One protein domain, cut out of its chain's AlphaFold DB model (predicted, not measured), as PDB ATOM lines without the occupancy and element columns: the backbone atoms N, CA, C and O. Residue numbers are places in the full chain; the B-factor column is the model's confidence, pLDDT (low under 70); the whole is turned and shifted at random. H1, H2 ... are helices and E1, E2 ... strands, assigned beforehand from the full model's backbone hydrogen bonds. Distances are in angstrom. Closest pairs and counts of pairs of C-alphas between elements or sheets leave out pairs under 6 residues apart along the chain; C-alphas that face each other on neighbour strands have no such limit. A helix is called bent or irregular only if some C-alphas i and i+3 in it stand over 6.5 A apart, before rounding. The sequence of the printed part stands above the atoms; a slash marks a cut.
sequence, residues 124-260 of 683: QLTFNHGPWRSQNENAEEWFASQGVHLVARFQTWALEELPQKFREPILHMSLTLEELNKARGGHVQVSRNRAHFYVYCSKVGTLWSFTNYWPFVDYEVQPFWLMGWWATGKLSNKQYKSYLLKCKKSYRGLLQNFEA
ATOM      1  N   GLN A 124      30.258 -28.601  12.881       51.25
ATOM      2  CA  GLN A 124      29.310 -28.517  13.996       51.25
ATOM      3  C   GLN A 124      28.500 -27.228  13.865       51.25
ATOM      4  O   GLN A 124      29.084 -26.143  13.873       51.25
ATOM      5  N   LEU A 125      27.170 -27.334  13.773       54.09
ATOM      6  CA  LEU A 125      26.292 -26.165  13.889       54.09
ATOM      7  C   LEU A 125      25.479 -26.218  15.157       54.09
ATOM      8  O   LEU A 125      24.843 -27.226  15.471       54.09
ATOM      9  N   THR A 126      25.483 -25.080  15.835       53.03
ATOM     10  CA  THR A 126      24.719 -24.841  17.045       53.03
ATOM     11  C   THR A 126      23.679 -23.772  16.755       53.03
ATOM     12  O   THR A 126      24.024 -22.624  16.478       53.03
ATOM     13  N   PHE A 127      22.403 -24.148  16.811       60.38
ATOM     14  CA  PHE A 127      21.291 -23.215  16.658       60.38
ATOM     15  C   PHE A 127      20.797 -22.768  18.031       60.38
ATOM     16  O   PHE A 127      20.433 -23.589  18.867       60.38
ATOM     17  N   ASN A 128      20.726 -21.454  18.243       56.81
ATOM     18  CA  ASN A 128      19.899 -20.900  19.304       56.81
ATOM     19  C   ASN A 128      18.500 -20.696  18.720       56.81
ATOM     20  O   ASN A 128      18.301 -19.776  17.932       56.81
ATOM     21  N   HIS A 129      17.547 -21.556  19.076       60.88
ATOM     22  CA  HIS A 129      16.177 -21.494  18.554       60.88
ATOM     23  C   HIS A 129      15.375 -20.296  19.108       60.88
ATOM     24  O   HIS A 129      14.299 -19.988  18.610       60.88
ATOM     25  N   GLY A 130      15.882 -19.604  20.139       66.19
ATOM     26  CA  GLY A 130      15.187 -18.514  20.835       66.19
ATOM     27  C   GLY A 130      14.665 -17.377  19.942       66.19
ATOM     28  O   GLY A 130      13.531 -16.967  20.155       66.19
ATOM     29  N   PRO A 131      15.430 -16.879  18.952       68.00
ATOM     30  CA  PRO A 131      14.976 -15.835  18.028       68.00
ATOM     31  C   PRO A 131      14.019 -16.318  16.927       68.00
ATOM     32  O   PRO A 131      13.420 -15.488  16.254       68.00
ATOM     33  N   TRP A 132      13.924 -17.631  16.698       67.38
ATOM     34  CA  TRP A 132      13.230 -18.211  15.538       67.38
ATOM     35  C   TRP A 132      11.836 -18.743  15.861       67.38
ATOM     36  O   TRP A 132      11.066 -19.028  14.947       67.38
ATOM     37  N   ARG A 133      11.528 -18.876  17.151       78.50
ATOM     38  CA  ARG A 133      10.216 -19.273  17.657       78.50
ATOM     39  C   ARG A 133       9.523 -18.082  18.300       78.50
ATOM     40  O   ARG A 133      10.182 -17.204  18.865       78.50
ATOM     41  N   SER A 134       8.197 -18.075  18.283       78.31
ATOM     42  CA  SER A 134       7.457 -17.100  19.089       78.31
ATOM     43  C   SER A 134       7.625 -17.404  20.591       78.31
ATOM     44  O   SER A 134       7.905 -18.540  20.978       78.31
ATOM     45  N   GLN A 135       7.499 -16.394  21.466       75.69
ATOM     46  CA  GLN A 135       7.817 -16.525  22.905       75.69
ATOM     47  C   GLN A 135       7.066 -17.666  23.624       75.69
ATOM     48  O   GLN A 135       7.576 -18.178  24.620       75.69
ATOM     49  N   ASN A 136       5.912 -18.089  23.100       83.75
ATOM     50  CA  ASN A 136       5.043 -19.105  23.702       83.75
ATOM     51  C   ASN A 136       5.033 -20.445  22.952       83.75
ATOM     52  O   ASN A 136       4.333 -21.364  23.363       83.75
ATOM     53  N   GLU A 137       5.781 -20.571  21.860       82.25
ATOM     54  CA  GLU A 137       5.779 -21.779  21.036       82.25
ATOM     55  C   GLU A 137       6.698 -22.844  21.635       82.25
ATOM     56  O   GLU A 137       7.857 -22.567  21.980       82.25
ATOM     57  N   ASN A 138       6.185 -24.066  21.790       83.81
ATOM     58  CA  ASN A 138       6.973 -25.186  22.288       83.81
ATOM     59  C   ASN A 138       8.117 -25.481  21.300       83.81
ATOM     60  O   ASN A 138       7.919 -25.495  20.087       83.81
ATOM     61  N   ALA A 139       9.333 -25.683  21.813       72.81
ATOM     62  CA  ALA A 139      10.500 -25.928  20.972       72.81
ATOM     63  C   ALA A 139      10.363 -27.213  20.138       72.81
ATOM     64  O   ALA A 139      10.830 -27.233  19.003       72.81
ATOM     65  N   GLU A 140       9.704 -28.248  20.667       75.12
ATOM     66  CA  GLU A 140       9.454 -29.502  19.948       75.12
ATOM     67  C   GLU A 140       8.466 -29.296  18.793       75.12
ATOM     68  O   GLU A 140       8.714 -29.755  17.681       75.12
ATOM     69  N   GLU A 141       7.395 -28.533  19.020       80.25
ATOM     70  CA  GLU A 141       6.382 -28.218  18.001       80.25
ATOM     71  C   GLU A 141       6.937 -27.294  16.906       80.25
ATOM     72  O   GLU A 141       6.739 -27.539  15.711       80.25
ATOM     73  N   TRP A 142       7.704 -26.269  17.295       86.31
ATOM     74  CA  TRP A 142       8.422 -25.410  16.351       86.31
ATOM     75  C   TRP A 142       9.434 -26.215  15.538       86.31
ATOM     76  O   TRP A 142       9.546 -26.051  14.323       86.31
ATOM     77  N   PHE A 143      10.189 -27.106  16.187       78.31
ATOM     78  CA  PHE A 143      11.187 -27.893  15.481       78.31
ATOM     79  C   PHE A 143      10.526 -28.845  14.485       78.31
ATOM     80  O   PHE A 143      10.960 -28.898  13.337       78.31
ATOM     81  N   ALA A 144       9.451 -29.527  14.888       80.56
ATOM     82  CA  ALA A 144       8.691 -30.426  14.026       80.56
ATOM     83  C   ALA A 144       8.096 -29.716  12.799       80.56
ATOM     84  O   ALA A 144       8.049 -30.306  11.722       80.56
ATOM     85  N   SER A 145       7.670 -28.459  12.943       83.38
ATOM     86  CA  SER A 145       7.025 -27.698  11.865       83.38
ATOM     87  C   SER A 145       7.997 -26.890  10.997       83.38
ATOM     88  O   SER A 145       7.855 -26.872   9.780       83.38
ATOM     89  N   GLN A 146       8.984 -26.222  11.596       79.31
ATOM     90  CA  GLN A 146       9.887 -25.274  10.925       79.31
ATOM     91  C   GLN A 146      11.358 -25.693  11.026       79.31
ATOM     92  O   GLN A 146      12.127 -25.536  10.074       79.31
ATOM     93  N   GLY A 147      11.762 -26.264  12.163       76.19
ATOM     94  CA  GLY A 147      13.138 -26.712  12.391       76.19
ATOM     95  C   GLY A 147      13.597 -27.780  11.397       76.19
ATOM     96  O   GLY A 147      14.711 -27.686  10.884       76.19
ATOM     97  N   VAL A 148      12.731 -28.736  11.039       76.75
ATOM     98  CA  VAL A 148      13.039 -29.775  10.036       76.75
ATOM     99  C   VAL A 148      13.396 -29.162   8.678       76.75
ATOM    100  O   VAL A 148      14.351 -29.604   8.041       76.75
ATOM    101  N   HIS A 149      12.701 -28.104   8.247       78.81
ATOM    102  CA  HIS A 149      13.005 -27.418   6.986       78.81
ATOM    103  C   HIS A 149      14.346 -26.683   7.028       78.81
ATOM    104  O   HIS A 149      15.087 -26.690   6.043       78.81
ATOM    105  N   LEU A 150      14.686 -26.082   8.172       76.31
ATOM    106  CA  LEU A 150      15.982 -25.441   8.375       76.31
ATOM    107  C   LEU A 150      17.124 -26.463   8.320       76.31
ATOM    108  O   LEU A 150      18.132 -26.220   7.657       76.31
ATOM    109  N   VAL A 151      16.946 -27.617   8.971       74.44
ATOM    110  CA  VAL A 151      17.914 -28.724   8.940       74.44
ATOM    111  C   VAL A 151      18.061 -29.284   7.533       74.44
ATOM    112  O   VAL A 151      19.187 -29.435   7.072       74.44
ATOM    113  N   ALA A 152      16.955 -29.520   6.826       77.38
ATOM    114  CA  ALA A 152      16.979 -30.007   5.451       77.38
ATOM    115  C   ALA A 152      17.723 -29.033   4.526       77.38
ATOM    116  O   ALA A 152      18.636 -29.437   3.813       77.38
ATOM    117  N   ARG A 153      17.412 -27.732   4.600       79.56
ATOM    118  CA  ARG A 153      18.091 -26.702   3.799       79.56
ATOM    119  C   ARG A 153      19.579 -26.612   4.120       79.56
ATOM    120  O   ARG A 153      20.398 -26.450   3.218       79.56
ATOM    121  N   PHE A 154      19.934 -26.716   5.397       74.50
ATOM    122  CA  PHE A 154      21.328 -26.737   5.808       74.50
ATOM    123  C   PHE A 154      22.053 -27.979   5.275       74.50
ATOM    124  O   PHE A 154      23.162 -27.872   4.758       74.50
ATOM    125  N   GLN A 155      21.424 -29.148   5.377       72.00
ATOM    126  CA  GLN A 155      21.970 -30.403   4.882       72.00
ATOM    127  C   GLN A 155      22.191 -30.348   3.364       72.00
ATOM    128  O   GLN A 155      23.264 -30.738   2.913       72.00
ATOM    129  N   THR A 156      21.250 -29.789   2.598       77.81
ATOM    130  CA  THR A 156      21.419 -29.515   1.161       77.81
ATOM    131  C   THR A 156      22.618 -28.602   0.910       77.81
ATOM    132  O   THR A 156      23.514 -28.954   0.147       77.81
ATOM    133  N   TRP A 157      22.715 -27.469   1.611       80.50
ATOM    134  CA  TRP A 157      23.863 -26.571   1.469       80.50
ATOM    135  C   TRP A 157      25.194 -27.276   1.786       80.50
ATOM    136  O   TRP A 157      26.160 -27.150   1.039       80.50
ATOM    137  N   ALA A 158      25.257 -28.048   2.869       67.56
ATOM    138  CA  ALA A 158      26.491 -28.670   3.336       67.56
ATOM    139  C   ALA A 158      26.908 -29.921   2.545       67.56
ATOM    140  O   ALA A 158      28.104 -30.187   2.446       67.56
ATOM    141  N   LEU A 159      25.958 -30.691   2.004       68.69
ATOM    142  CA  LEU A 159      26.238 -31.909   1.231       68.69
ATOM    143  C   LEU A 159      26.328 -31.660  -0.274       68.69
ATOM    144  O   LEU A 159      27.030 -32.396  -0.962       68.69
ATOM    145  N   GLU A 160      25.639 -30.648  -0.792       77.56
ATOM    146  CA  GLU A 160      25.540 -30.424  -2.235       77.56
ATOM    147  C   GLU A 160      26.297 -29.162  -2.650       77.56
ATOM    148  O   GLU A 160      27.175 -29.224  -3.510       77.56
ATOM    149  N   GLU A 161      26.027 -28.022  -2.012       74.62
ATOM    150  CA  GLU A 161      26.614 -26.742  -2.431       74.62
ATOM    151  C   GLU A 161      28.056 -26.552  -1.937       74.62
ATOM    152  O   GLU A 161      28.912 -26.028  -2.657       74.62
ATOM    153  N   LEU A 162      28.352 -26.970  -0.704       68.81
ATOM    154  CA  LEU A 162      29.658 -26.793  -0.074       68.81
ATOM    155  C   LEU A 162      30.742 -27.670  -0.738       68.81
ATOM    156  O   LEU A 162      31.793 -27.121  -1.078       68.81
ATOM    157  N   PRO A 163      30.523 -28.968  -1.035       67.00
ATOM    158  CA  PRO A 163      31.515 -29.793  -1.732       67.00
ATOM    159  C   PRO A 163      31.700 -29.397  -3.201       67.00
ATOM    160  O   PRO A 163      32.775 -29.575  -3.757       67.00
ATOM    161  N   GLN A 164      30.703 -28.783  -3.846       69.50
ATOM    162  CA  GLN A 164      30.919 -28.190  -5.174       69.50
ATOM    163  C   GLN A 164      31.926 -27.027  -5.130       69.50
ATOM    164  O   GLN A 164      32.621 -26.769  -6.113       69.50
ATOM    165  N   LYS A 165      32.044 -26.343  -3.984       62.94
ATOM    166  CA  LYS A 165      32.992 -25.239  -3.770       62.94
ATOM    167  C   LYS A 165      34.359 -25.696  -3.243       62.94
ATOM    168  O   LYS A 165      35.345 -24.991  -3.461       62.94
ATOM    169  N   PHE A 166      34.452 -26.862  -2.600       56.88
ATOM    170  CA  PHE A 166      35.693 -27.416  -2.044       56.88
ATOM    171  C   PHE A 166      36.004 -28.789  -2.654       56.88
ATOM    172  O   PHE A 166      35.217 -29.712  -2.538       56.88
ATOM    173  N   ARG A 167      37.182 -28.961  -3.272       53.38
ATOM    174  CA  ARG A 167      37.557 -30.178  -4.036       53.38
ATOM    175  C   ARG A 167      37.614 -31.493  -3.232       53.38
ATOM    176  O   ARG A 167      37.887 -32.530  -3.830       53.38
ATOM    177  N   GLU A 168      37.399 -31.471  -1.918       56.53
ATOM    178  CA  GLU A 168      37.496 -32.641  -1.038       56.53
ATOM    179  C   GLU A 168      36.134 -32.955  -0.383       56.53
ATOM    180  O   GLU A 168      35.437 -32.029   0.040       56.53
ATOM    181  N   PRO A 169      35.734 -34.238  -0.290       54.41
ATOM    182  CA  PRO A 169      34.451 -34.638   0.286       54.41
ATOM    183  C   PRO A 169      34.439 -34.504   1.817       54.41
ATOM    184  O   PRO A 169      35.366 -34.943   2.499       54.41
ATOM    185  N   ILE A 170      33.357 -33.945   2.365       56.66
ATOM    186  CA  ILE A 170      33.114 -33.861   3.814       56.66
ATOM    187  C   ILE A 170      32.535 -35.200   4.283       56.66
ATOM    188  O   ILE A 170      31.485 -35.618   3.799       56.66
ATOM    189  N   LEU A 171      33.211 -35.878   5.213       49.06
ATOM    190  CA  LEU A 171      32.860 -37.246   5.618       49.06
ATOM    191  C   LEU A 171      31.904 -37.303   6.818       49.06
ATOM    192  O   LEU A 171      31.116 -38.242   6.917       49.06
ATOM    193  N   HIS A 172      31.937 -36.312   7.717       49.84
ATOM    194  CA  HIS A 172      31.087 -36.294   8.910       49.84
ATOM    195  C   HIS A 172      30.532 -34.907   9.242       49.84
ATOM    196  O   HIS A 172      31.259 -33.925   9.336       49.84
ATOM    197  N   MET A 173      29.230 -34.842   9.516       52.69
ATOM    198  CA  MET A 173      28.523 -33.620   9.891       52.69
ATOM    199  C   MET A 173      27.765 -33.848  11.196       52.69
ATOM    200  O   MET A 173      27.113 -34.878  11.361       52.69
ATOM    201  N   SER A 174      27.852 -32.899  12.126       47.00
ATOM    202  CA  SER A 174      27.114 -32.940  13.387       47.00
ATOM    203  C   SER A 174      26.257 -31.686  13.544       47.00
ATOM    204  O   SER A 174      26.725 -30.557  13.407       47.00
ATOM    205  N   LEU A 175      24.979 -31.890  13.838       48.12
ATOM    206  CA  LEU A 175      24.046 -30.835  14.201       48.12
ATOM    207  C   LEU A 175      23.800 -30.943  15.704       48.12
ATOM    208  O   LEU A 175      23.353 -31.987  16.176       48.12
ATOM    209  N   THR A 176      24.094 -29.893  16.466       49.53
ATOM    210  CA  THR A 176      23.812 -29.871  17.906       49.53
ATOM    211  C   THR A 176      22.784 -28.787  18.195       49.53
ATOM    212  O   THR A 176      23.085 -27.598  18.122       49.53
ATOM    213  N   LEU A 177      21.562 -29.186  18.542       45.22
ATOM    214  CA  LEU A 177      20.602 -28.285  19.173       45.22
ATOM    215  C   LEU A 177      20.959 -28.189  20.654       45.22
ATOM    216  O   LEU A 177      20.739 -29.128  21.413       45.22
ATOM    217  N   GLU A 178      21.551 -27.069  21.065       50.62
ATOM    218  CA  GLU A 178      21.657 -26.778  22.490       50.62
ATOM    219  C   GLU A 178      20.303 -26.244  22.962       50.62
ATOM    220  O   GLU A 178      19.924 -25.110  22.657       50.62
ATOM    221  N   GLU A 179      19.570 -27.062  23.724       45.06
ATOM    222  CA  GLU A 179      18.523 -26.542  24.599       45.06
ATOM    223  C   GLU A 179      19.117 -25.420  25.449       45.06
ATOM    224  O   GLU A 179      20.255 -25.523  25.921       45.06
ATOM    225  N   LEU A 180      18.340 -24.348  25.637       48.69
ATOM    226  CA  LEU A 180      18.666 -23.223  26.509       48.69
ATOM    227  C   LEU A 180      19.453 -23.705  27.731       48.69
ATOM    228  O   LEU A 180      18.908 -24.380  28.602       48.69
ATOM    229  N   ASN A 181      20.744 -23.360  27.746       51.81
ATOM    230  CA  ASN A 181      21.692 -23.638  28.817       51.81
ATOM    231  C   ASN A 181      20.962 -23.559  30.172       51.81
ATOM    232  O   ASN A 181      20.544 -22.471  30.563       51.81
ATOM    233  N   LYS A 182      20.782 -24.695  30.872       51.47
ATOM    234  CA  LYS A 182      19.984 -24.792  32.119       51.47
ATOM    235  C   LYS A 182      20.545 -23.967  33.286       51.47
ATOM    236  O   LYS A 182      19.990 -23.994  34.385       51.47
ATOM    237  N   ALA A 183      21.642 -23.241  33.069       56.84
ATOM    238  CA  ALA A 183      22.070 -22.182  33.963       56.84
ATOM    239  C   ALA A 183      20.876 -21.246  34.236       56.84
ATOM    240  O   ALA A 183      20.113 -20.906  33.338       56.84
ATOM    241  N   ARG A 184      20.672 -20.852  35.491       63.25
ATOM    242  CA  ARG A 184      19.672 -19.843  35.863       63.25
ATOM    243  C   ARG A 184      20.402 -18.550  36.237       63.25
ATOM    244  O   ARG A 184      21.506 -18.595  36.781       63.25
ATOM    245  N   GLY A 185      19.804 -17.397  35.932       76.50
ATOM    246  CA  GLY A 185      20.336 -16.076  36.299       76.50
ATOM    247  C   GLY A 185      21.600 -15.647  35.536       76.50
ATOM    248  O   GLY A 185      21.818 -16.036  34.389       76.50
ATOM    249  N   GLY A 186      22.450 -14.832  36.175       71.75
ATOM    250  CA  GLY A 186      23.628 -14.199  35.552       71.75
ATOM    251  C   GLY A 186      24.659 -15.164  34.941       71.75
ATOM    252  O   GLY A 186      25.422 -14.778  34.058       71.75
ATOM    253  N   HIS A 187      24.643 -16.442  35.330       79.94
ATOM    254  CA  HIS A 187      25.523 -17.472  34.768       79.94
ATOM    255  C   HIS A 187      25.147 -17.902  33.340       79.94
ATOM    256  O   HIS A 187      26.008 -18.415  32.621       79.94
ATOM    257  N   VAL A 188      23.909 -17.648  32.888       84.75
ATOM    258  CA  VAL A 188      23.476 -17.944  31.507       84.75
ATOM    259  C   VAL A 188      24.298 -17.157  30.501       84.75
ATOM    260  O   VAL A 188      24.782 -17.726  29.523       84.75
ATOM    261  N   GLN A 189      24.495 -15.860  30.751       86.88
ATOM    262  CA  GLN A 189      25.224 -15.001  29.824       86.88
ATOM    263  C   GLN A 189      26.692 -15.418  29.728       86.88
ATOM    264  O   GLN A 189      27.237 -15.504  28.635       86.88
ATOM    265  N   VAL A 190      27.318 -15.763  30.855       89.38
ATOM    266  CA  VAL A 190      28.702 -16.262  30.890       89.38
ATOM    267  C   VAL A 190      28.835 -17.566  30.096       89.38
ATOM    268  O   VAL A 190      29.796 -17.727  29.344       89.38
ATOM    269  N   SER A 191      27.861 -18.474  30.217       87.75
ATOM    270  CA  SER A 191      27.841 -19.734  29.465       87.75
ATOM    271  C   SER A 191      27.662 -19.502  27.958       87.75
ATOM    272  O   SER A 191      28.432 -20.031  27.156       87.75
ATOM    273  N   ARG A 192      26.728 -18.624  27.564       89.06
ATOM    274  CA  ARG A 192      26.532 -18.212  26.162       89.06
ATOM    275  C   ARG A 192      27.788 -17.564  25.581       89.06
ATOM    276  O   ARG A 192      28.249 -17.975  24.522       89.06
ATOM    277  N   ASN A 193      28.385 -16.614  26.297       94.50
ATOM    278  CA  ASN A 193      29.632 -15.956  25.904       94.50
ATOM    279  C   ASN A 193      30.757 -16.979  25.692       94.50
ATOM    280  O   ASN A 193      31.501 -16.897  24.718       94.50
ATOM    281  N   ARG A 194      30.858 -17.985  26.571       93.38
ATOM    282  CA  ARG A 194      31.831 -19.076  26.432       93.38
ATOM    283  C   ARG A 194      31.577 -19.920  25.181       93.38
ATOM    284  O   ARG A 194      32.539 -20.253  24.491       93.38
ATOM    285  N   ALA A 195      30.321 -20.257  24.882       90.38
ATOM    286  CA  ALA A 195      29.944 -21.026  23.693       90.38
ATOM    287  C   ALA A 195      30.230 -20.250  22.395       90.38
ATOM    288  O   ALA A 195      30.882 -20.770  21.491       90.38
ATOM    289  N   HIS A 196      29.861 -18.969  22.332       92.62
ATOM    290  CA  HIS A 196      30.204 -18.108  21.197       92.62
ATOM    291  C   HIS A 196      31.717 -17.972  21.022       92.62
ATOM    292  O   HIS A 196      32.229 -18.070  19.905       92.62
ATOM    293  N   PHE A 197      32.455 -17.822  22.124       95.56
ATOM    294  CA  PHE A 197      33.907 -17.764  22.060       95.56
ATOM    295  C   PHE A 197      34.504 -19.087  21.569       95.56
ATOM    296  O   PHE A 197      35.490 -19.071  20.834       95.56
ATOM    297  N   TYR A 198      33.890 -20.223  21.910       93.12
ATOM    298  CA  TYR A 198      34.320 -21.540  21.440       93.12
ATOM    299  C   TYR A 198      34.195 -21.670  19.926       93.12
ATOM    300  O   TYR A 198      35.089 -22.238  19.302       93.12
ATOM    301  N   VAL A 199      33.126 -21.138  19.332       90.44
ATOM    302  CA  VAL A 199      32.937 -21.125  17.874       90.44
ATOM    303  C   VAL A 199      33.887 -20.131  17.202       90.44
ATOM    304  O   VAL A 199      34.466 -20.450  16.171       90.44
ATOM    305  N   TYR A 200      34.097 -18.954  17.800       94.25
ATOM    306  CA  TYR A 200      34.990 -17.927  17.256       94.25
ATOM    307  C   TYR A 200      36.473 -18.319  17.290       94.25
ATOM    308  O   TYR A 200      37.238 -17.954  16.396       94.25
ATOM    309  N   CYS A 201      36.922 -18.974  18.364       94.31
ATOM    310  CA  CYS A 201      38.342 -19.226  18.556       94.31
ATOM    311  C   CYS A 201      38.871 -20.186  17.480       94.31
ATOM    312  O   CYS A 201      38.330 -21.271  17.261       94.31
ATOM    313  N   SER A 202      39.958 -19.792  16.812       93.56
ATOM    314  CA  SER A 202      40.632 -20.636  15.829       93.56
ATOM    315  C   SER A 202      41.364 -21.743  16.580       93.56
ATOM    316  O   SER A 202      42.522 -21.583  16.946       93.56
ATOM    317  N   LYS A 203      40.688 -22.845  16.886       94.62
ATOM    318  CA  LYS A 203      41.307 -24.007  17.533       94.62
ATOM    319  C   LYS A 203      42.202 -24.734  16.536       94.62
ATOM    320  O   LYS A 203      42.026 -24.602  15.322       94.62
ATOM    321  N   VAL A 204      43.142 -25.528  17.037       90.56
ATOM    322  CA  VAL A 204      43.879 -26.491  16.210       90.56
ATOM    323  C   VAL A 204      42.852 -27.384  15.501       90.56
ATOM    324  O   VAL A 204      41.973 -27.942  16.151       90.56
ATOM    325  N   GLY A 205      42.910 -27.432  14.167       89.81
ATOM    326  CA  GLY A 205      41.937 -28.145  13.326       89.81
ATOM    327  C   GLY A 205      40.701 -27.342  12.889       89.81
ATOM    328  O   GLY A 205      39.886 -27.868  12.143       89.81
ATOM    329  N   THR A 206      40.538 -26.074  13.290       84.06
ATOM    330  CA  THR A 206      39.407 -25.250  12.809       84.06
ATOM    331  C   THR A 206      39.599 -24.879  11.340       84.06
ATOM    332  O   THR A 206      40.544 -24.163  11.009       84.06
ATOM    333  N   LEU A 207      38.686 -25.329  10.476       80.94
ATOM    334  CA  LEU A 207      38.669 -24.983   9.049       80.94
ATOM    335  C   LEU A 207      37.937 -23.664   8.790       80.94
ATOM    336  O   LEU A 207      38.416 -22.813   8.043       80.94
ATOM    337  N   TRP A 208      36.788 -23.480   9.443       82.31
ATOM    338  CA  TRP A 208      35.952 -22.296   9.307       82.31
ATOM    339  C   TRP A 208      35.293 -21.938  10.640       82.31
ATOM    340  O   TRP A 208      34.984 -22.809  11.453       82.31
ATOM    341  N   SER A 209      35.085 -20.645  10.863       82.88
ATOM    342  CA  SER A 209      34.413 -20.112  12.045       82.88
ATOM    343  C   SER A 209      33.701 -18.817  11.686       82.88
ATOM    344  O   SER A 209      34.309 -17.934  11.078       82.88
ATOM    345  N   PHE A 210      32.461 -18.661  12.135       83.75
ATOM    346  CA  PHE A 210      31.706 -17.421  11.997       83.75
ATOM    347  C   PHE A 210      30.943 -17.121  13.278       83.75
ATOM    348  O   PHE A 210      30.437 -18.016  13.952       83.75
ATOM    349  N   THR A 211      30.851 -15.838  13.608       83.50
ATOM    350  CA  THR A 211      29.966 -15.360  14.659       83.50
ATOM    351  C   THR A 211      29.512 -13.944  14.342       83.50
ATOM    352  O   THR A 211      30.279 -13.143  13.814       83.50
ATOM    353  N   ASN A 212      28.266 -13.637  14.680       86.38
ATOM    354  CA  ASN A 212      27.721 -12.283  14.708       86.38
ATOM    355  C   ASN A 212      27.766 -11.667  16.120       86.38
ATOM    356  O   ASN A 212      27.257 -10.570  16.312       86.38
ATOM    357  N   TYR A 213      28.350 -12.377  17.090       90.81
ATOM    358  CA  TYR A 213      28.523 -11.947  18.472       90.81
ATOM    359  C   TYR A 213      30.018 -12.015  18.811       90.81
ATOM    360  O   TYR A 213      30.570 -13.061  19.170       90.81
ATOM    361  N   TRP A 214      30.705 -10.903  18.579       93.75
ATOM    362  CA  TRP A 214      32.152 -10.795  18.517       93.75
ATOM    363  C   TRP A 214      32.778 -10.727  19.915       93.75
ATOM    364  O   TRP A 214      32.522  -9.790  20.678       93.75
ATOM    365  N   PRO A 215      33.677 -11.665  20.264       96.00
ATOM    366  CA  PRO A 215      34.401 -11.593  21.526       96.00
ATOM    367  C   PRO A 215      35.282 -10.348  21.585       96.00
ATOM    368  O   PRO A 215      35.780  -9.872  20.562       96.00
ATOM    369  N   PHE A 216      35.527  -9.860  22.803       96.19
ATOM    370  CA  PHE A 216      36.289  -8.639  23.104       96.19
ATOM    371  C   PHE A 216      35.612  -7.327  22.674       96.19
ATOM    372  O   PHE A 216      36.132  -6.262  23.003       96.19
ATOM    373  N   VAL A 217      34.483  -7.402  21.965       95.12
ATOM    374  CA  VAL A 217      33.652  -6.256  21.575       95.12
ATOM    375  C   VAL A 217      32.306  -6.363  22.276       95.12
ATOM    376  O   VAL A 217      32.007  -5.553  23.147       95.12
ATOM    377  N   ASP A 218      31.549  -7.418  21.971       95.88
ATOM    378  CA  ASP A 218      30.188  -7.597  22.477       95.88
ATOM    379  C   ASP A 218      30.160  -8.242  23.870       95.88
ATOM    380  O   ASP A 218      29.161  -8.173  24.589       95.88
ATOM    381  N   TYR A 219      31.266  -8.881  24.266       95.31
ATOM    382  CA  TYR A 219      31.456  -9.440  25.599       95.31
ATOM    383  C   TYR A 219      32.932  -9.625  25.964       95.31
ATOM    384  O   TYR A 219      33.814  -9.793  25.115       95.31
ATOM    385  N   GLU A 220      33.194  -9.656  27.270       96.19
ATOM    386  CA  GLU A 220      34.508  -9.968  27.822       96.19
ATOM    387  C   GLU A 220      34.780 -11.479  27.787       96.19
ATOM    388  O   GLU A 220      34.012 -12.286  28.319       96.19
ATOM    389  N   VAL A 221      35.914 -11.857  27.194       96.88
ATOM    390  CA  VAL A 221      36.425 -13.231  27.230       96.88
ATOM    391  C   VAL A 221      37.173 -13.447  28.533       96.88
ATOM    392  O   VAL A 221      38.125 -12.731  28.844       96.88
ATOM    393  N   GLN A 222      36.768 -14.464  29.290       96.25
ATOM    394  CA  GLN A 222      37.420 -14.774  30.553       96.25
ATOM    395  C   GLN A 222      38.726 -15.556  30.315       96.25
ATOM    396  O   GLN A 222      38.701 -16.583  29.628       96.25
ATOM    397  N   PRO A 223      39.864 -15.149  30.914       96.75
ATOM    398  CA  PRO A 223      41.152 -15.805  30.675       96.75
ATOM    399  C   PRO A 223      41.187 -17.306  31.008       96.75
ATOM    400  O   PRO A 223      41.931 -18.063  30.387       96.75
ATOM    401  N   PHE A 224      40.363 -17.769  31.954       95.69
ATOM    402  CA  PHE A 224      40.304 -19.188  32.313       95.69
ATOM    403  C   PHE A 224      39.745 -20.074  31.185       95.69
ATOM    404  O   PHE A 224      40.089 -21.253  31.115       95.69
ATOM    405  N   TRP A 225      38.939 -19.524  30.263       96.56
ATOM    406  CA  TRP A 225      38.501 -20.252  29.063       96.56
ATOM    407  C   TRP A 225      39.687 -20.557  28.150       96.56
ATOM    408  O   TRP A 225      39.829 -21.686  27.685       96.56
ATOM    409  N   LEU A 226      40.569 -19.569  27.956       97.31
ATOM    410  CA  LEU A 226      41.793 -19.723  27.170       97.31
ATOM    411  C   LEU A 226      42.716 -20.764  27.784       97.31
ATOM    412  O   LEU A 226      43.223 -21.619  27.064       97.31
ATOM    413  N   MET A 227      42.923 -20.688  29.101       96.38
ATOM    414  CA  MET A 227      43.789 -21.623  29.816       96.38
ATOM    415  C   MET A 227      43.276 -23.055  29.679       96.38
ATOM    416  O   MET A 227      44.057 -23.932  29.338       96.38
ATOM    417  N   GLY A 228      41.971 -23.283  29.873       96.12
ATOM    418  CA  GLY A 228      41.386 -24.614  29.716       96.12
ATOM    419  C   GLY A 228      41.593 -25.180  28.311       96.12
ATOM    420  O   GLY A 228      41.971 -26.336  28.162       96.12
ATOM    421  N   TRP A 229      41.404 -24.371  27.265       95.88
ATOM    422  CA  TRP A 229      41.589 -24.848  25.891       95.88
ATOM    423  C   TRP A 229      43.049 -25.049  25.510       95.88
ATOM    424  O   TRP A 229      43.357 -26.036  24.843       95.88
ATOM    425  N   TRP A 230      43.940 -24.168  25.953       97.31
ATOM    426  CA  TRP A 230      45.378 -24.332  25.761       97.31
ATOM    427  C   TRP A 230      45.913 -25.568  26.490       97.31
ATOM    428  O   TRP A 230      46.570 -26.385  25.859       97.31
ATOM    429  N   ALA A 231      45.518 -25.788  27.748       96.19
ATOM    430  CA  ALA A 231      45.890 -26.981  28.512       96.19
ATOM    431  C   ALA A 231      45.407 -28.289  27.856       96.19
ATOM    432  O   ALA A 231      46.082 -29.306  27.934       96.19
ATOM    433  N   THR A 232      44.256 -28.267  27.169       95.81
ATOM    434  CA  THR A 232      43.758 -29.420  26.386       95.81
ATOM    435  C   THR A 232      44.335 -29.516  24.966       95.81
ATOM    436  O   THR A 232      43.825 -30.286  24.157       95.81
ATOM    437  N   GLY A 233      45.325 -28.691  24.606       95.12
ATOM    438  CA  GLY A 233      45.933 -28.674  23.269       95.12
ATOM    439  C   GLY A 233      45.032 -28.131  22.149       95.12
ATOM    440  O   GLY A 233      45.408 -28.161  20.980       95.12
ATOM    441  N   LYS A 234      43.846 -27.596  22.474       96.06
ATOM    442  CA  LYS A 234      42.904 -27.037  21.488       96.06
ATOM    443  C   LYS A 234      43.355 -25.683  20.945       96.06
ATOM    444  O   LYS A 234      42.922 -25.296  19.865       96.06
ATOM    445  N   LEU A 235      44.200 -24.953  21.669       97.25
ATOM    446  CA  LEU A 235      44.821 -23.715  21.197       97.25
ATOM    447  C   LEU A 235      46.325 -23.912  21.057       97.25
ATOM    448  O   LEU A 235      46.973 -24.376  21.989       97.25
ATOM    449  N   SER A 236      46.894 -23.481  19.931       96.69
ATOM    450  CA  SER A 236      48.353 -23.403  19.796       96.69
ATOM    451  C   SER A 236      48.943 -22.319  20.710       96.69
ATOM    452  O   SER A 236      48.282 -21.314  20.994       96.69
ATOM    453  N   ASN A 237      50.227 -22.450  21.070       97.00
ATOM    454  CA  ASN A 237      50.966 -21.451  21.859       97.00
ATOM    455  C   ASN A 237      50.831 -20.026  21.276       97.00
ATOM    456  O   ASN A 237      50.626 -19.049  21.998       97.00
ATOM    457  N   LYS A 238      50.848 -19.906  19.940       96.81
ATOM    458  CA  LYS A 238      50.664 -18.634  19.223       96.81
ATOM    459  C   LYS A 238      49.255 -18.052  19.396       96.81
ATOM    460  O   LYS A 238      49.113 -16.848  19.618       96.81
ATOM    461  N   GLN A 239      48.217 -18.878  19.268       97.19
ATOM    462  CA  GLN A 239      46.822 -18.440  19.402       97.19
ATOM    463  C   GLN A 239      46.495 -18.066  20.843       97.19
ATOM    464  O   GLN A 239      45.919 -17.003  21.071       97.19
ATOM    465  N   TYR A 240      46.925 -18.884  21.805       97.69
ATOM    466  CA  TYR A 240      46.763 -18.597  23.225       97.69
ATOM    467  C   TYR A 240      47.375 -17.238  23.590       97.69
ATOM    468  O   TYR A 240      46.661 -16.379  24.104       97.69
ATOM    469  N   LYS A 241      48.644 -16.981  23.226       97.00
ATOM    470  CA  LYS A 241      49.311 -15.692  23.493       97.00
ATOM    471  C   LYS A 241      48.563 -14.505  22.871       97.00
ATOM    472  O   LYS A 241      48.409 -13.466  23.514       97.00
ATOM    473  N   SER A 242      48.069 -14.666  21.641       97.25
ATOM    474  CA  SER A 242      47.296 -13.637  20.929       97.25
ATOM    475  C   SER A 242      45.974 -13.306  21.629       97.25
ATOM    476  O   SER A 242      45.663 -12.135  21.844       97.25
ATOM    477  N   TYR A 243      45.202 -14.318  22.032       97.56
ATOM    478  CA  TYR A 243      43.942 -14.101  22.748       97.56
ATOM    479  C   TYR A 243      44.156 -13.613  24.182       97.56
ATOM    480  O   TYR A 243      43.386 -12.781  24.665       97.56
ATOM    481  N   LEU A 244      45.218 -14.069  24.849       97.06
ATOM    482  CA  LEU A 244      45.558 -13.636  26.199       97.06
ATOM    483  C   LEU A 244      45.840 -12.129  26.241       97.06
ATOM    484  O   LEU A 244      45.330 -11.438  27.120       97.06
ATOM    485  N   LEU A 245      46.567 -11.604  25.247       96.94
ATOM    486  CA  LEU A 245      46.817 -10.166  25.102       96.94
ATOM    487  C   LEU A 245      45.518  -9.349  25.005       96.94
ATOM    488  O   LEU A 245      45.449  -8.232  25.514       96.94
ATOM    489  N   LYS A 246      44.465  -9.913  24.397       97.19
ATOM    490  CA  LYS A 246      43.159  -9.252  24.274       97.19
ATOM    491  C   LYS A 246      42.334  -9.273  25.566       97.19
ATOM    492  O   LYS A 246      41.509  -8.383  25.746       97.19
ATOM    493  N   CYS A 247      42.548 -10.235  26.471       94.00
ATOM    494  CA  CYS A 247      41.738 -10.375  27.688       94.00
ATOM    495  C   CYS A 247      41.992  -9.285  28.744       94.00
ATOM    496  O   CYS A 247      41.124  -9.081  29.584       94.00
ATOM    497  N   LYS A 248      43.132  -8.571  28.701       91.12
ATOM    498  CA  LYS A 248      43.600  -7.516  29.640       91.12
ATOM    499  C   LYS A 248      43.689  -7.924  31.127       91.12
ATOM    500  O   LYS A 248      44.722  -7.693  31.753       91.12
ATOM    501  N   LYS A 249      42.655  -8.542  31.704       93.31
ATOM    502  CA  LYS A 249      42.617  -9.071  33.074       93.31
ATOM    503  C   LYS A 249      43.620 -10.203  33.262       93.31
ATOM    504  O   LYS A 249      43.734 -11.095  32.425       93.31
ATOM    505  N   SER A 250      44.334 -10.156  34.386       93.31
ATOM    506  CA  SER A 250      45.313 -11.171  34.804       93.31
ATOM    507  C   SER A 250      46.404 -11.479  33.767       93.31
ATOM    508  O   SER A 250      47.057 -12.516  33.855       93.31
ATOM    509  N   TYR A 251      46.637 -10.572  32.808       94.25
ATOM    510  CA  TYR A 251      47.565 -10.784  31.697       94.25
ATOM    511  C   TYR A 251      48.973 -11.145  32.181       94.25
ATOM    512  O   TYR A 251      49.538 -12.127  31.717       94.25
ATOM    513  N   ARG A 252      49.513 -10.400  33.156       94.62
ATOM    514  CA  ARG A 252      50.892 -10.581  33.638       94.62
ATOM    515  C   ARG A 252      51.139 -11.970  34.229       94.62
ATOM    516  O   ARG A 252      52.078 -12.635  33.811       94.62
ATOM    517  N   GLY A 253      50.299 -12.411  35.169       96.12
ATOM    518  CA  GLY A 253      50.472 -13.718  35.814       96.12
ATOM    519  C   GLY A 253      50.276 -14.880  34.838       96.12
ATOM    520  O   GLY A 253      51.039 -15.839  34.837       96.12
ATOM    521  N   LEU A 254      49.297 -14.766  33.938       96.00
ATOM    522  CA  LEU A 254      49.045 -15.790  32.926       96.00
ATOM    523  C   LEU A 254      50.133 -15.843  31.852       96.00
ATOM    524  O   LEU A 254      50.479 -16.930  31.400       96.00
ATOM    525  N   LEU A 255      50.696 -14.693  31.470       96.00
ATOM    526  CA  LEU A 255      51.819 -14.631  30.540       96.00
ATOM    527  C   LEU A 255      53.062 -15.293  31.141       96.00
ATOM    528  O   LEU A 255      53.696 -16.078  30.450       96.00
ATOM    529  N   GLN A 256      53.372 -15.032  32.414       95.19
ATOM    530  CA  GLN A 256      54.497 -15.672  33.106       95.19
ATOM    531  C   GLN A 256      54.341 -17.196  33.154       95.19
ATOM    532  O   GLN A 256      55.274 -17.918  32.811       95.19
ATOM    533  N   ASN A 257      53.147 -17.690  33.501       95.56
ATOM    534  CA  ASN A 257      52.861 -19.126  33.490       95.56
ATOM    535  C   ASN A 257      53.010 -19.724  32.085       95.56
ATOM    536  O   ASN A 257      53.607 -20.782  31.916       95.56
ATOM    537  N   PHE A 258      52.493 -19.035  31.067       96.50
ATOM    538  CA  PHE A 258      52.637 -19.447  29.676       96.50
ATOM    539  C   PHE A 258      54.098 -19.510  29.231       96.50
ATOM    540  O   PHE A 258      54.512 -20.502  28.642       96.50
ATOM    541  N   GLU A 259      54.889 -18.480  29.524       95.62
ATOM    542  CA  GLU A 259      56.306 -18.434  29.159       95.62
ATOM    543  C   GLU A 259      57.105 -19.530  29.870       95.62
ATOM    544  O   GLU A 259      57.936 -20.169  29.230       95.62
ATOM    545  N   ALA A 260      56.799 -19.817  31.140       93.81
ATOM    546  CA  ALA A 260      57.410 -20.915  31.884       93.81
ATOM    547  C   ALA A 260      57.109 -22.290  31.258       93.81
ATOM    548  O   ALA A 260      58.021 -23.102  31.082       93.81
TER     549      ALA A 260
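AT A GLANCE: This is residues 124 to 260 of the 683 residues of the protein "Hypothetical protein" of Symbiodinium sp. CCMP2592 (UniProt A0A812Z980). A loose, flat string of parts runs from the long helix H1 at one end, past the small strand pair E1 and E2 and the single helix H2 in the middle, to a cluster of three short helices, H3, H4 and H5, folded back and forth at the other end. The printed part has 137 residues, in the order E1, H1, E2, H2, H3, H4, H5, and its class is mostly helix. The sheet order is E1, E2, parallel. The radius of gyration of the C-alphas is 18.0 A, and the spans are 53 by 45 by 23 A.

HOW THE PARTS SIT: E1, residues 124 to 127, and E2, residues 174 to 177, are parallel neighbours at 21 degrees, with N 176 and O 125 2.9 A apart, within hydrogen-bond range. With H1, residues 139 to 165, between them they form a strand-helix-strand unit, two parallel neighbour strands joined through a helix, with a right-handed crossover. H1 is only just irregular, with C-alphas 145 and 148 6.6 A apart, and has a kink of 52 degrees near residue 146. H2, residues 187 to 200, is near E1 and apart from H1. H2 is close to but not clearly touching H3, residues 223 to 231; their closest C-alphas, of Arg 194 and Trp 225, are 7.3 A apart. H3 and H4, residues 237 to 247, form a helical hairpin and touch, closest at the C-alphas of Pro 223 and Cys 247, 6.2 A. H4 and H5, residues 251 to 260, form another, closest at the C-alphas of Leu 244 and Tyr 251, 6.5 A. Every O i to N i+4 pair is within hydrogen-bond range in H2, H3 and H5, against 18 of 23 in H1 and 6 of 7 in H4.

IN THESE COORDINATES: E1 begins at C-alpha 124 (29.310, -28.517, 13.996). H1 is 33.4 A long and H2 19.9 A. H5 ends at C-alpha 260 (57.410, -20.915, 31.884).

THE WHOLE: The two C-alphas farthest apart, of Ser 145 and Ala 260, are 54.6 A apart. The printed part has no cut; the links E1 to H1 and H2 to H3 are long. Residues 163 to 168, of which 163 to 165 belong to H1, stand free. The pLDDT is under 70 at residues 124 to 132, 158 to 159 and 162 to 184.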